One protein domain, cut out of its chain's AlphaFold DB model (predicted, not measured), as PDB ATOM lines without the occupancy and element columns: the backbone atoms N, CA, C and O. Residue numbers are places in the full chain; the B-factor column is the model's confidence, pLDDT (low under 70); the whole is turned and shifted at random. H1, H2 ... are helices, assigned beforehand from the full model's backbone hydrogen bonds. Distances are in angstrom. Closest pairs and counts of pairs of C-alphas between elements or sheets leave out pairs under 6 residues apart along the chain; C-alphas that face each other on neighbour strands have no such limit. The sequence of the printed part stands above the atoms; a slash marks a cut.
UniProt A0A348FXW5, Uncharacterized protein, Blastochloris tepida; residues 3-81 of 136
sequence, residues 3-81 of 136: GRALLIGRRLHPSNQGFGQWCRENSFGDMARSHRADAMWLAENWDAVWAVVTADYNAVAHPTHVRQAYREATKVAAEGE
ATOM      1  N   GLY A   3      67.337 221.763 204.667       86.69
ATOM      2  CA  GLY A   3      67.256 220.337 204.993       86.69
ATOM      3  C   GLY A   3      66.503 220.017 206.285       86.69
ATOM      4  O   GLY A   3      65.672 219.118 206.295       86.69
ATOM      5  N   ARG A   4      66.702 220.795 207.360       86.50
ATOM      6  CA  ARG A   4      65.987 220.583 208.634       86.50
ATOM      7  C   ARG A   4      64.486 220.852 208.506       86.50
ATOM      8  O   ARG A   4      63.688 220.106 209.062       86.50
ATOM      9  N   ALA A   5      64.104 221.880 207.747       89.25
ATOM     10  CA  ALA A   5      62.698 222.169 207.468       89.25
ATOM     11  C   ALA A   5      62.051 221.048 206.636       89.25
ATOM     12  O   ALA A   5      60.959 220.588 206.964       89.25
ATOM     13  N   LEU A   6      62.760 220.538 205.622       91.38
ATOM     14  CA  LEU A   6      62.311 219.397 204.819       91.38
ATOM     15  C   LEU A   6      62.159 218.116 205.658       91.38
ATOM     16  O   LEU A   6      61.198 217.379 205.456       91.38
ATOM     17  N   LEU A   7      63.047 217.867 206.628       92.38
ATOM     18  CA  LEU A   7      62.932 216.724 207.545       92.38
ATOM     19  C   LEU A   7      61.684 216.809 208.430       92.38
ATOM     20  O   LEU A   7      61.016 215.799 208.646       92.38
ATOM     21  N   ILE A   8      61.335 218.004 208.914       92.69
ATOM     22  CA  ILE A   8      60.100 218.220 209.680       92.69
ATOM     23  C   ILE A   8      58.883 217.948 208.791       92.69
ATOM     24  O   ILE A   8      58.025 217.146 209.161       92.69
ATOM     25  N   GLY A   9      58.848 218.525 207.586       91.69
ATOM     26  CA  GLY A   9      57.783 218.259 206.616       91.69
ATOM     27  C   GLY A   9      57.654 216.775 206.268       91.69
ATOM     28  O   GLY A   9      56.547 216.252 206.171       91.69
ATOM     29  N   ARG A  10      58.777 216.055 206.156       93.88
ATOM     30  CA  ARG A  10      58.797 214.615 205.872       93.88
ATOM     31  C   ARG A  10      58.238 213.770 207.018       93.88
ATOM     32  O   ARG A  10      57.610 212.749 206.757       93.88
ATOM     33  N   ARG A  11      58.450 214.185 208.270       93.12
ATOM     34  CA  ARG A  11      57.888 213.513 209.456       93.12
ATOM     35  C   ARG A  11      56.381 213.731 209.572       93.12
ATOM     36  O   ARG A  11      55.664 212.796 209.906       93.12
ATOM     37  N   LEU A  12      55.910 214.939 209.264       92.56
ATOM     38  CA  LEU A  12      54.484 215.284 209.278       92.56
ATOM     39  C   LEU A  12      53.717 214.663 208.101       92.56
ATOM     40  O   LEU A  12      52.535 214.354 208.225       92.56
ATOM     41  N   HIS A  13      54.398 214.431 206.975       93.50
ATOM     42  CA  HIS A  13      53.815 213.852 205.765       93.50
ATOM     43  C   HIS A  13      54.660 212.664 205.261       93.50
ATOM     44  O   HIS A  13      55.463 212.825 204.340       93.50
ATOM     45  N   PRO A  14      54.485 211.450 205.821       89.56
ATOM     46  CA  PRO A  14      55.319 210.290 205.479       89.56
ATOM     47  C   PRO A  14      55.162 209.815 204.029       89.56
ATOM     48  O   PRO A  14      56.088 209.244 203.444       89.56
ATOM     49  N   SER A  15      53.986 210.040 203.433       94.00
ATOM     50  CA  SER A  15      53.715 209.656 202.051       94.00
ATOM     51  C   SER A  15      54.449 210.579 201.072       94.00
ATOM     52  O   SER A  15      54.511 211.795 201.247       94.00
ATOM     53  N   ASN A  16      54.984 210.014 199.987       88.62
ATOM     54  CA  ASN A  16      55.711 210.803 198.985       88.62
ATOM     55  C   ASN A  16      54.819 211.854 198.300       88.62
ATOM     56  O   ASN A  16      55.302 212.935 197.970       88.62
ATOM     57  N   GLN A  17      53.534 211.544 198.095       91.94
ATOM     58  CA  GLN A  17      52.566 212.479 197.516       91.94
ATOM     59  C   GLN A  17      52.253 213.625 198.485       91.94
ATOM     60  O   GLN A  17      52.361 214.784 198.092       91.94
ATOM     61  N   GLY A  18      51.963 213.313 199.756       91.94
ATOM     62  CA  GLY A  18      51.687 214.320 200.784       91.94
ATOM     63  C   GLY A  18      52.889 215.223 201.041       91.94
ATOM     64  O   GLY A  18      52.755 216.441 201.058       91.94
ATOM     65  N   PHE A  19      54.089 214.648 201.120       94.94
ATOM     66  CA  PHE A  19      55.322 215.424 201.229       94.94
ATOM     67  C   PHE A  19      55.566 216.312 200.002       94.94
ATOM     68  O   PHE A  19      55.981 217.463 200.128       94.94
ATOM     69  N   GLY A  20      55.306 215.788 198.800       92.25
ATOM     70  CA  GLY A  20      55.441 216.536 197.554       92.25
ATOM     71  C   GLY A  20      54.499 217.737 197.488       92.25
ATOM     72  O   GLY A  20      54.922 218.807 197.048       92.25
ATOM     73  N   GLN A  21      53.264 217.571 197.960       93.56
ATOM     74  CA  GLN A  21      52.282 218.643 198.068       93.56
ATOM     75  C   GLN A  21      52.676 219.673 199.129       93.56
ATOM     76  O   GLN A  21      52.782 220.854 198.803       93.56
ATOM     77  N   TRP A  22      53.029 219.227 200.335       95.12
ATOM     78  CA  TRP A  22      53.530 220.097 201.399       95.12
ATOM     79  C   TRP A  22      54.718 220.953 200.932       95.12
ATOM     80  O   TRP A  22      54.776 222.149 201.203       95.12
ATOM     81  N   CYS A  23      55.641 220.377 200.151       94.38
ATOM     82  CA  CYS A  23      56.754 221.134 199.577       94.38
ATOM     83  C   CYS A  23      56.286 222.277 198.664       94.38
ATOM     84  O   CYS A  23      56.889 223.344 198.687       94.38
ATOM     85  N   ARG A  24      55.242 222.073 197.848       93.31
ATOM     86  CA  ARG A  24      54.698 223.128 196.974       93.31
ATOM     87  C   ARG A  24      54.063 224.253 197.786       93.31
ATOM     88  O   ARG A  24      54.241 225.413 197.444       93.31
ATOM     89  N   GLU A  25      53.383 223.901 198.871       92.81
ATOM     90  CA  GLU A  25      52.698 224.845 199.761       92.81
ATOM     91  C   GLU A  25      53.673 225.660 200.630       92.81
ATOM     92  O   GLU A  25      53.377 226.793 200.988       92.81
ATOM     93  N   ASN A  26      54.858 225.117 200.924       90.81
ATOM     94  CA  ASN A  26      55.852 225.724 201.819       90.81
ATOM     95  C   ASN A  26      57.069 226.304 201.070       90.81
ATOM     96  O   ASN A  26      58.184 226.287 201.583       90.81
ATOM     97  N   SER A  27      56.874 226.781 199.835       89.94
ATOM     98  CA  SER A  27      57.917 227.430 199.011       89.94
ATOM     99  C   SER A  27      59.129 226.551 198.653       89.94
ATOM    100  O   SER A  27      60.159 227.051 198.210       89.94
ATOM    101  N   PHE A  28      59.007 225.226 198.768       90.62
ATOM    102  CA  PHE A  28      59.986 224.255 198.258       90.62
ATOM    103  C   PHE A  28      59.574 223.676 196.894       90.62
ATOM    104  O   PHE A  28      60.198 222.728 196.411       90.62
ATOM    105  N   GLY A  29      58.509 224.207 196.281       85.62
ATOM    106  CA  GLY A  29      57.931 223.729 195.024       85.62
ATOM    107  C   GLY A  29      58.925 223.723 193.866       85.62
ATOM    108  O   GLY A  29      58.981 222.736 193.131       85.62
ATOM    109  N   ASP A  30      59.768 224.752 193.797       88.94
ATOM    110  CA  ASP A  30      60.751 224.956 192.727       88.94
ATOM    111  C   ASP A  30      62.024 224.120 192.904       88.94
ATOM    112  O   ASP A  30      62.832 223.976 191.986       88.94
ATOM    113  N   MET A  31      62.221 223.511 194.078       87.94
ATOM    114  CA  MET A  31      63.362 222.626 194.290       87.94
ATOM    115  C   MET A  31      63.157 221.311 193.546       87.94
ATOM    116  O   MET A  31      62.155 220.624 193.761       87.94
ATOM    117  N   ALA A  32      64.152 220.884 192.771       89.06
ATOM    118  CA  ALA A  32      64.182 219.536 192.221       89.06
ATOM    119  C   ALA A  32      64.100 218.482 193.340       89.06
ATOM    120  O   ALA A  32      64.634 218.659 194.439       89.06
ATOM    121  N   ARG A  33      63.450 217.347 193.057       88.44
ATOM    122  CA  ARG A  33      63.298 216.247 194.028       88.44
ATOM    123  C   ARG A  33      64.651 215.760 194.565       88.44
ATOM    124  O   ARG A  33      64.751 215.467 195.753       88.44
ATOM    125  N   SER A  34      65.667 215.701 193.704       85.75
ATOM    126  CA  SER A  34      67.050 215.365 194.063       85.75
ATOM    127  C   SER A  34      67.630 216.357 195.070       85.75
ATOM    128  O   SER A  34      68.107 215.938 196.117       85.75
ATOM    129  N   HIS A  35      67.488 217.664 194.827       86.88
ATOM    130  CA  HIS A  35      67.990 218.701 195.733       86.88
ATOM    131  C   HIS A  35      67.324 218.640 197.111       86.88
ATOM    132  O   HIS A  35      67.986 218.853 198.123       86.88
ATOM    133  N   ARG A  36      66.027 218.307 197.178       90.19
ATOM    134  CA  ARG A  36      65.333 218.097 198.462       90.19
ATOM    135  C   ARG A  36      65.909 216.896 199.212       90.19
ATOM    136  O   ARG A  36      66.139 216.983 200.414       90.19
ATOM    137  N   ALA A  37      66.152 215.790 198.507       88.38
ATOM    138  CA  ALA A  37      66.758 214.594 199.086       88.38
ATOM    139  C   ALA A  37      68.185 214.855 199.586       88.38
ATOM    140  O   ALA A  37      68.511 214.475 200.707       88.38
ATOM    141  N   ASP A  38      69.004 215.551 198.797       84.00
ATOM    142  CA  ASP A  38      70.373 215.908 199.174       84.00
ATOM    143  C   ASP A  38      70.399 216.877 200.361       84.00
ATOM    144  O   ASP A  38      71.196 216.703 201.276       84.00
ATOM    145  N   ALA A  39      69.491 217.858 200.401       87.06
ATOM    146  CA  ALA A  39      69.377 218.785 201.524       87.06
ATOM    147  C   ALA A  39      68.958 218.077 202.825       87.06
ATOM    148  O   ALA A  39      69.504 218.384 203.884       87.06
ATOM    149  N   MET A  40      68.007 217.136 202.761       90.06
ATOM    150  CA  MET A  40      67.622 216.315 203.918       90.06
ATOM    151  C   MET A  40      68.793 215.455 204.395       90.06
ATOM    152  O   MET A  40      69.123 215.495 205.575       90.06
ATOM    153  N   TRP A  41      69.466 214.761 203.473       89.25
ATOM    154  CA  TRP A  41      70.641 213.950 203.790       89.25
ATOM    155  C   TRP A  41      71.742 214.783 204.457       89.25
ATOM    156  O   TRP A  41      72.265 214.388 205.497       89.25
ATOM    157  N   LEU A  42      72.047 215.964 203.912       85.56
ATOM    158  CA  LEU A  42      73.047 216.871 204.473       85.56
ATOM    159  C   LEU A  42      72.682 217.311 205.896       85.56
ATOM    160  O   LEU A  42      73.551 217.404 206.754       85.56
ATOM    161  N   ALA A  43      71.401 217.574 206.160       87.88
ATOM    162  CA  ALA A  43      70.945 217.961 207.489       87.88
ATOM    163  C   ALA A  43      71.015 216.815 208.514       87.88
ATOM    164  O   ALA A  43      71.216 217.095 209.692       87.88
ATOM    165  N   GLU A  44      70.851 215.560 208.086       88.25
ATOM    166  CA  GLU A  44      70.990 214.373 208.946       88.25
ATOM    167  C   GLU A  44      72.452 214.009 209.220       88.25
ATOM    168  O   GLU A  44      72.761 213.482 210.282       88.25
ATOM    169  N   ASN A  45      73.351 214.302 208.279       84.94
ATOM    170  CA  ASN A  45      74.755 213.888 208.324       84.94
ATOM    171  C   ASN A  45      75.706 215.075 208.537       84.94
ATOM    172  O   ASN A  45      76.892 214.973 208.233       84.94
ATOM    173  N   TRP A  46      75.191 216.207 209.031       80.69
ATOM    174  CA  TRP A  46      75.938 217.465 209.104       80.69
ATOM    175  C   TRP A  46      77.246 217.329 209.887       80.69
ATOM    176  O   TRP A  46      78.277 217.792 209.414       80.69
ATOM    177  N   ASP A  47      77.226 216.643 211.029       77.38
ATOM    178  CA  ASP A  47      78.409 216.495 211.885       77.38
ATOM    179  C   ASP A  47      79.500 215.645 211.210       77.38
ATOM    180  O   ASP A  47      80.679 216.001 211.235       77.38
ATOM    181  N   ALA A  48      79.106 214.564 210.529       72.38
ATOM    182  CA  ALA A  48      80.019 213.700 209.781       72.38
ATOM    183  C   ALA A  48      80.588 214.402 208.538       72.38
ATOM    184  O   ALA A  48      81.760 214.259 208.207       72.38
ATOM    185  N   VAL A  49      79.760 215.193 207.858       74.25
ATOM    186  CA  VAL A  49      80.169 216.008 206.712       74.25
ATOM    187  C   VAL A  49      81.124 217.118 207.140       74.25
ATOM    188  O   VAL A  49      82.114 217.361 206.455       74.25
ATOM    189  N   TRP A  50      80.854 217.789 208.260       70.38
ATOM    190  CA  TRP A  50      81.684 218.878 208.764       70.38
ATOM    191  C   TRP A  50      83.122 218.419 209.021       70.38
ATOM    192  O   TRP A  50      84.053 219.118 208.639       70.38
ATOM    193  N   ALA A  51      83.303 217.207 209.554       68.00
ATOM    194  CA  ALA A  51      84.620 216.600 209.747       68.00
ATOM    195  C   ALA A  51      85.407 216.374 208.436       68.00
ATOM    196  O   ALA A  51      86.634 216.330 208.461       68.00
ATOM    197  N   VAL A  52      84.718 216.240 207.298       64.06
ATOM    198  CA  VAL A  52      85.325 215.996 205.977       64.06
ATOM    199  C   VAL A  52      85.540 217.303 205.202       64.06
ATOM    200  O   VAL A  52      86.549 217.466 204.523       64.06
ATOM    201  N   VAL A  53      84.611 218.258 205.307       64.31
ATOM    202  CA  VAL A  53      84.604 219.499 204.506       64.31
ATOM    203  C   VAL A  53      85.584 220.560 205.028       64.31
ATOM    204  O   VAL A  53      86.006 221.425 204.262       64.31
ATOM    205  N   THR A  54      86.032 220.491 206.287       57.41
ATOM    206  CA  THR A  54      87.011 221.444 206.857       57.41
ATOM    207  C   THR A  54      88.389 221.446 206.179       57.41
ATOM    208  O   THR A  54      89.202 222.310 206.498       57.41
ATOM    209  N   ALA A  55      88.660 220.530 205.244       56.62
ATOM    210  CA  ALA A  55      89.894 220.521 204.460       56.62
ATOM    211  C   ALA A  55      89.902 221.535 203.292       56.62
ATOM    212  O   ALA A  55      90.976 222.013 202.939       56.62
ATOM    213  N   ASP A  56      88.743 221.900 202.717       55.59
ATOM    214  CA  ASP A  56      88.663 222.878 201.615       55.59
ATOM    215  C   ASP A  56      87.267 223.538 201.519       55.59
ATOM    216  O   ASP A  56      86.368 223.116 200.787       55.59
ATOM    217  N   TYR A  57      87.062 224.586 202.321       52.88
ATOM    218  CA  TYR A  57      85.759 225.227 202.552       52.88
ATOM    219  C   TYR A  57      85.170 225.933 201.312       52.88
ATOM    220  O   TYR A  57      83.959 226.142 201.231       52.88
ATOM    221  N   ASN A  58      86.000 226.296 200.325       55.09
ATOM    222  CA  ASN A  58      85.577 227.122 199.187       55.09
ATOM    223  C   ASN A  58      85.013 226.322 197.999       55.09
ATOM    224  O   ASN A  58      84.343 226.903 197.145       55.09
ATOM    225  N   ALA A  59      85.223 225.003 197.941       54.31
ATOM    226  CA  ALA A  59      84.789 224.177 196.810       54.31
ATOM    227  C   ALA A  59      83.365 223.592 196.958       54.31
ATOM    228  O   ALA A  59      82.790 223.091 195.987       54.31
ATOM    229  N   VAL A  60      82.759 223.649 198.154       56.03
ATOM    230  CA  VAL A  60      81.638 222.760 198.517       56.03
ATOM    231  C   VAL A  60      80.400 223.507 199.044       56.03
ATOM    232  O   VAL A  60      79.826 223.163 200.072       56.03
ATOM    233  N   ALA A  61      79.937 224.540 198.333       59.16
ATOM    234  CA  ALA A  61      78.718 225.274 198.711       59.16
ATOM    235  C   ALA A  61      77.401 224.586 198.273       59.16
ATOM    236  O   ALA A  61      76.327 224.921 198.777       59.16
ATOM    237  N   HIS A  62      77.455 223.627 197.338       64.56
ATOM    238  CA  HIS A  62      76.265 222.947 196.808       64.56
ATOM    239  C   HIS A  62      76.044 221.570 197.472       64.56
ATOM    240  O   HIS A  62      76.969 220.753 197.461       64.56
ATOM    241  N   PRO A  63      74.833 221.237 197.977       64.06
ATOM    242  CA  PRO A  63      74.563 219.975 198.686       64.06
ATOM    243  C   PRO A  63      74.954 218.706 197.917       64.06
ATOM    244  O   PRO A  63      75.419 217.734 198.509       64.06
ATOM    245  N   THR A  64      74.809 218.717 196.591       69.81
ATOM    246  CA  THR A  64      75.214 217.591 195.737       69.81
ATOM    247  C   THR A  64      76.733 217.377 195.743       69.81
ATOM    248  O   THR A  64      77.175 216.235 195.831       69.81
ATOM    249  N   HIS A  65      77.534 218.451 195.729       70.62
ATOM    250  CA  HIS A  65      78.999 218.353 195.796       70.62
ATOM    251  C   HIS A  65      79.460 217.872 197.172       70.62
ATOM    252  O   HIS A  65      80.366 217.054 197.262       70.62
ATOM    253  N   VAL A  66      78.772 218.293 198.239       68.56
ATOM    254  CA  VAL A  66      79.036 217.801 199.599       68.56
ATOM    255  C   VAL A  66      78.838 216.290 199.688       68.56
ATOM    256  O   VAL A  66      79.675 215.564 200.223       68.56
ATOM    257  N   ARG A  67      77.734 215.791 199.128       70.44
ATOM    258  CA  ARG A  67      77.427 214.359 199.128       70.44
ATOM    259  C   ARG A  67      78.416 213.549 198.294       70.44
ATOM    260  O   ARG A  67      78.720 212.412 198.650       70.44
ATOM    261  N   GLN A  68      78.902 214.120 197.197       72.12
ATOM    262  CA  GLN A  68      79.938 213.505 196.377       72.12
ATOM    263  C   GLN A  68      81.281 213.445 197.118       72.12
ATOM    264  O   GLN A  68      81.828 212.354 197.249       72.12
ATOM    265  N   ALA A  69      81.744 214.559 197.692       69.75
ATOM    266  CA  ALA A  69      82.986 214.612 198.465       69.75
ATOM    267  C   ALA A  69      82.970 213.630 199.650       69.75
ATOM    268  O   ALA A  69      83.942 212.919 199.893       69.75
ATOM    269  N   TYR A  70      81.832 213.501 200.342       70.12
ATOM    270  CA  TYR A  70      81.660 212.505 201.402       70.12
ATOM    271  C   TYR A  70      81.791 211.061 200.887       70.12
ATOM    272  O   TYR A  70      82.438 210.226 201.519       70.12
ATOM    273  N   ARG A  71      81.196 210.743 199.730       76.88
ATOM    274  CA  ARG A  71      81.330 209.414 199.107       76.88
ATOM    275  C   ARG A  71      82.769 209.111 198.706       76.88
ATOM    276  O   ARG A  71      83.217 207.988 198.887       76.88
ATOM    277  N   GLU A  72      83.481 210.094 198.173       71.94
ATOM    278  CA  GLU A  72      84.887 209.946 197.792       71.94
ATOM    279  C   GLU A  72      85.769 209.721 199.030       71.94
ATOM    280  O   GLU A  72      86.524 208.751 199.067       71.94
ATOM    281  N   ALA A  73      85.591 210.513 200.090       66.94
ATOM    282  CA  ALA A  73      86.332 210.354 201.344       66.94
ATOM    283  C   ALA A  73      86.075 208.994 202.023       66.94
ATOM    284  O   ALA A  73      87.004 208.323 202.467       66.94
ATOM    285  N   THR A  74      84.814 208.554 202.072       65.38
ATOM    286  CA  THR A  74      84.448 207.250 202.656       65.38
ATOM    287  C   THR A  74      84.917 206.064 201.817       65.38
ATOM    288  O   THR A  74      85.239 205.018 202.376       65.38
ATOM    289  N   LYS A  75      85.010 206.212 200.491       65.75
ATOM    290  CA  LYS A  75      85.558 205.175 199.614       65.75
ATOM    291  C   LYS A  75      87.056 204.965 199.853       65.75
ATOM    292  O   LYS A  75      87.485 203.822 199.957       65.75
ATOM    293  N   VAL A  76      87.820 206.046 200.030       59.00
ATOM    294  CA  VAL A  76      89.249 205.964 200.386       59.00
ATOM    295  C   VAL A  76      89.449 205.293 201.750       59.00
ATOM    296  O   VAL A  76      90.347 204.472 201.897       59.00
ATOM    297  N   ALA A  77      88.581 205.569 202.730       54.91
ATOM    298  CA  ALA A  77      88.631 204.889 204.028       54.91
ATOM    299  C   ALA A  77      88.334 203.377 203.924       54.91
ATOM    300  O   ALA A  77      88.968 202.582 204.609       54.91
ATOM    301  N   ALA A  78      87.412 202.969 203.046       53.09
ATOM    302  CA  ALA A  78      87.066 201.561 202.840       53.09
ATOM    303  C   ALA A  78      88.124 200.773 202.041       53.09
ATOM    304  O   ALA A  78      88.265 199.571 202.247       53.09
ATOM    305  N   GLU A  79      88.868 201.425 201.144       53.00
ATOM    306  CA  GLU A  79      89.958 200.797 200.376       53.00
ATOM    307  C   GLU A  79      91.273 200.689 201.178       53.00
ATOM    308  O   GLU A  79      92.152 199.919 200.799       53.00
ATOM    309  N   GLY A  80      91.400 201.405 202.302       51.41
ATOM    310  CA  GLY A  80      92.545 201.309 203.221       51.41
ATOM    311  C   GLY A  80      92.474 200.150 204.224       51.41
ATOM    312  O   GLY A  80      93.497 199.769 204.787       51.41
ATOM    313  N   GLU A  81      91.297 199.555 204.431       49.00
ATOM    314  CA  GLU A  81      91.126 198.356 205.256       49.00
ATOM    315  C   GLU A  81      91.078 197.112 204.361       49.00
ATOM    316  O   GLU A  81      90.021 196.518 204.126       49.00
TER     317      GLU A  81
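Overview. This is residues 3 to 81 of the 136 residues of an uncharacterized protein of Blastochloris tepida (UniProt A0A348FXW5). Five helices make a loose, elongated body with H3 in the middle, the pair H1 and H2 at one end and the pair H4 and H5 at the other. H3 meets H1 on one side and the first part of H5 on the other, and residues 75 to 81 stick out. The printed part has 79 residues with five named helices, H1 to H5 in chain order, and no named strand: all helix. It is loose, with a radius of gyration of the C-alphas of 14.7 A, and spans 44 by 27 by 18 A.

Arrangement. Begin at H1, residues 3 to 12, which touches H2, residues 16 to 25, at a steep tilt of 58 degrees, opposite ways; the closest C-alphas, of Arg 10 and Phe 19, are 5.9 A apart. H1 also touches H3, residues 33 to 44, about perpendicular at 81 degrees; look at the closest C-alphas, Gly 3 and Met 40, 4.2 A apart. H2 and H3 are apart. H5, residues 63 to 79, touches H3 with residues 63 to 67 alone, closest at C-alphas Asp 38 and Pro 63, 5.9 A. H4, residues 46 to 53, touches H5 about perpendicular at 74 degrees, closest at C-alphas Val 49 and Tyr 70, 6.5 A. Every O i to N i+4 pair is within hydrogen-bond range in H1, H2, H3 and H5; in H4, 3 of 4 are.

Along the chain. Find C-alpha 3 at (67.256, 220.337, 204.993), where H1 begins; H1 and H2 each measure 14.4 A, H3 16.9 A and H4 10.0 A. H5, 24.7 A, ends at C-alpha 79 (89.958, 200.797, 200.376).

Size, cuts and confidence. The farthest C-alphas, Glu 25 and Glu 81, are 47.0 A apart. The printed part has no cut and no long link. Confidence is under 70 at residues 51 to 64, 66, 69 and 73 to 81.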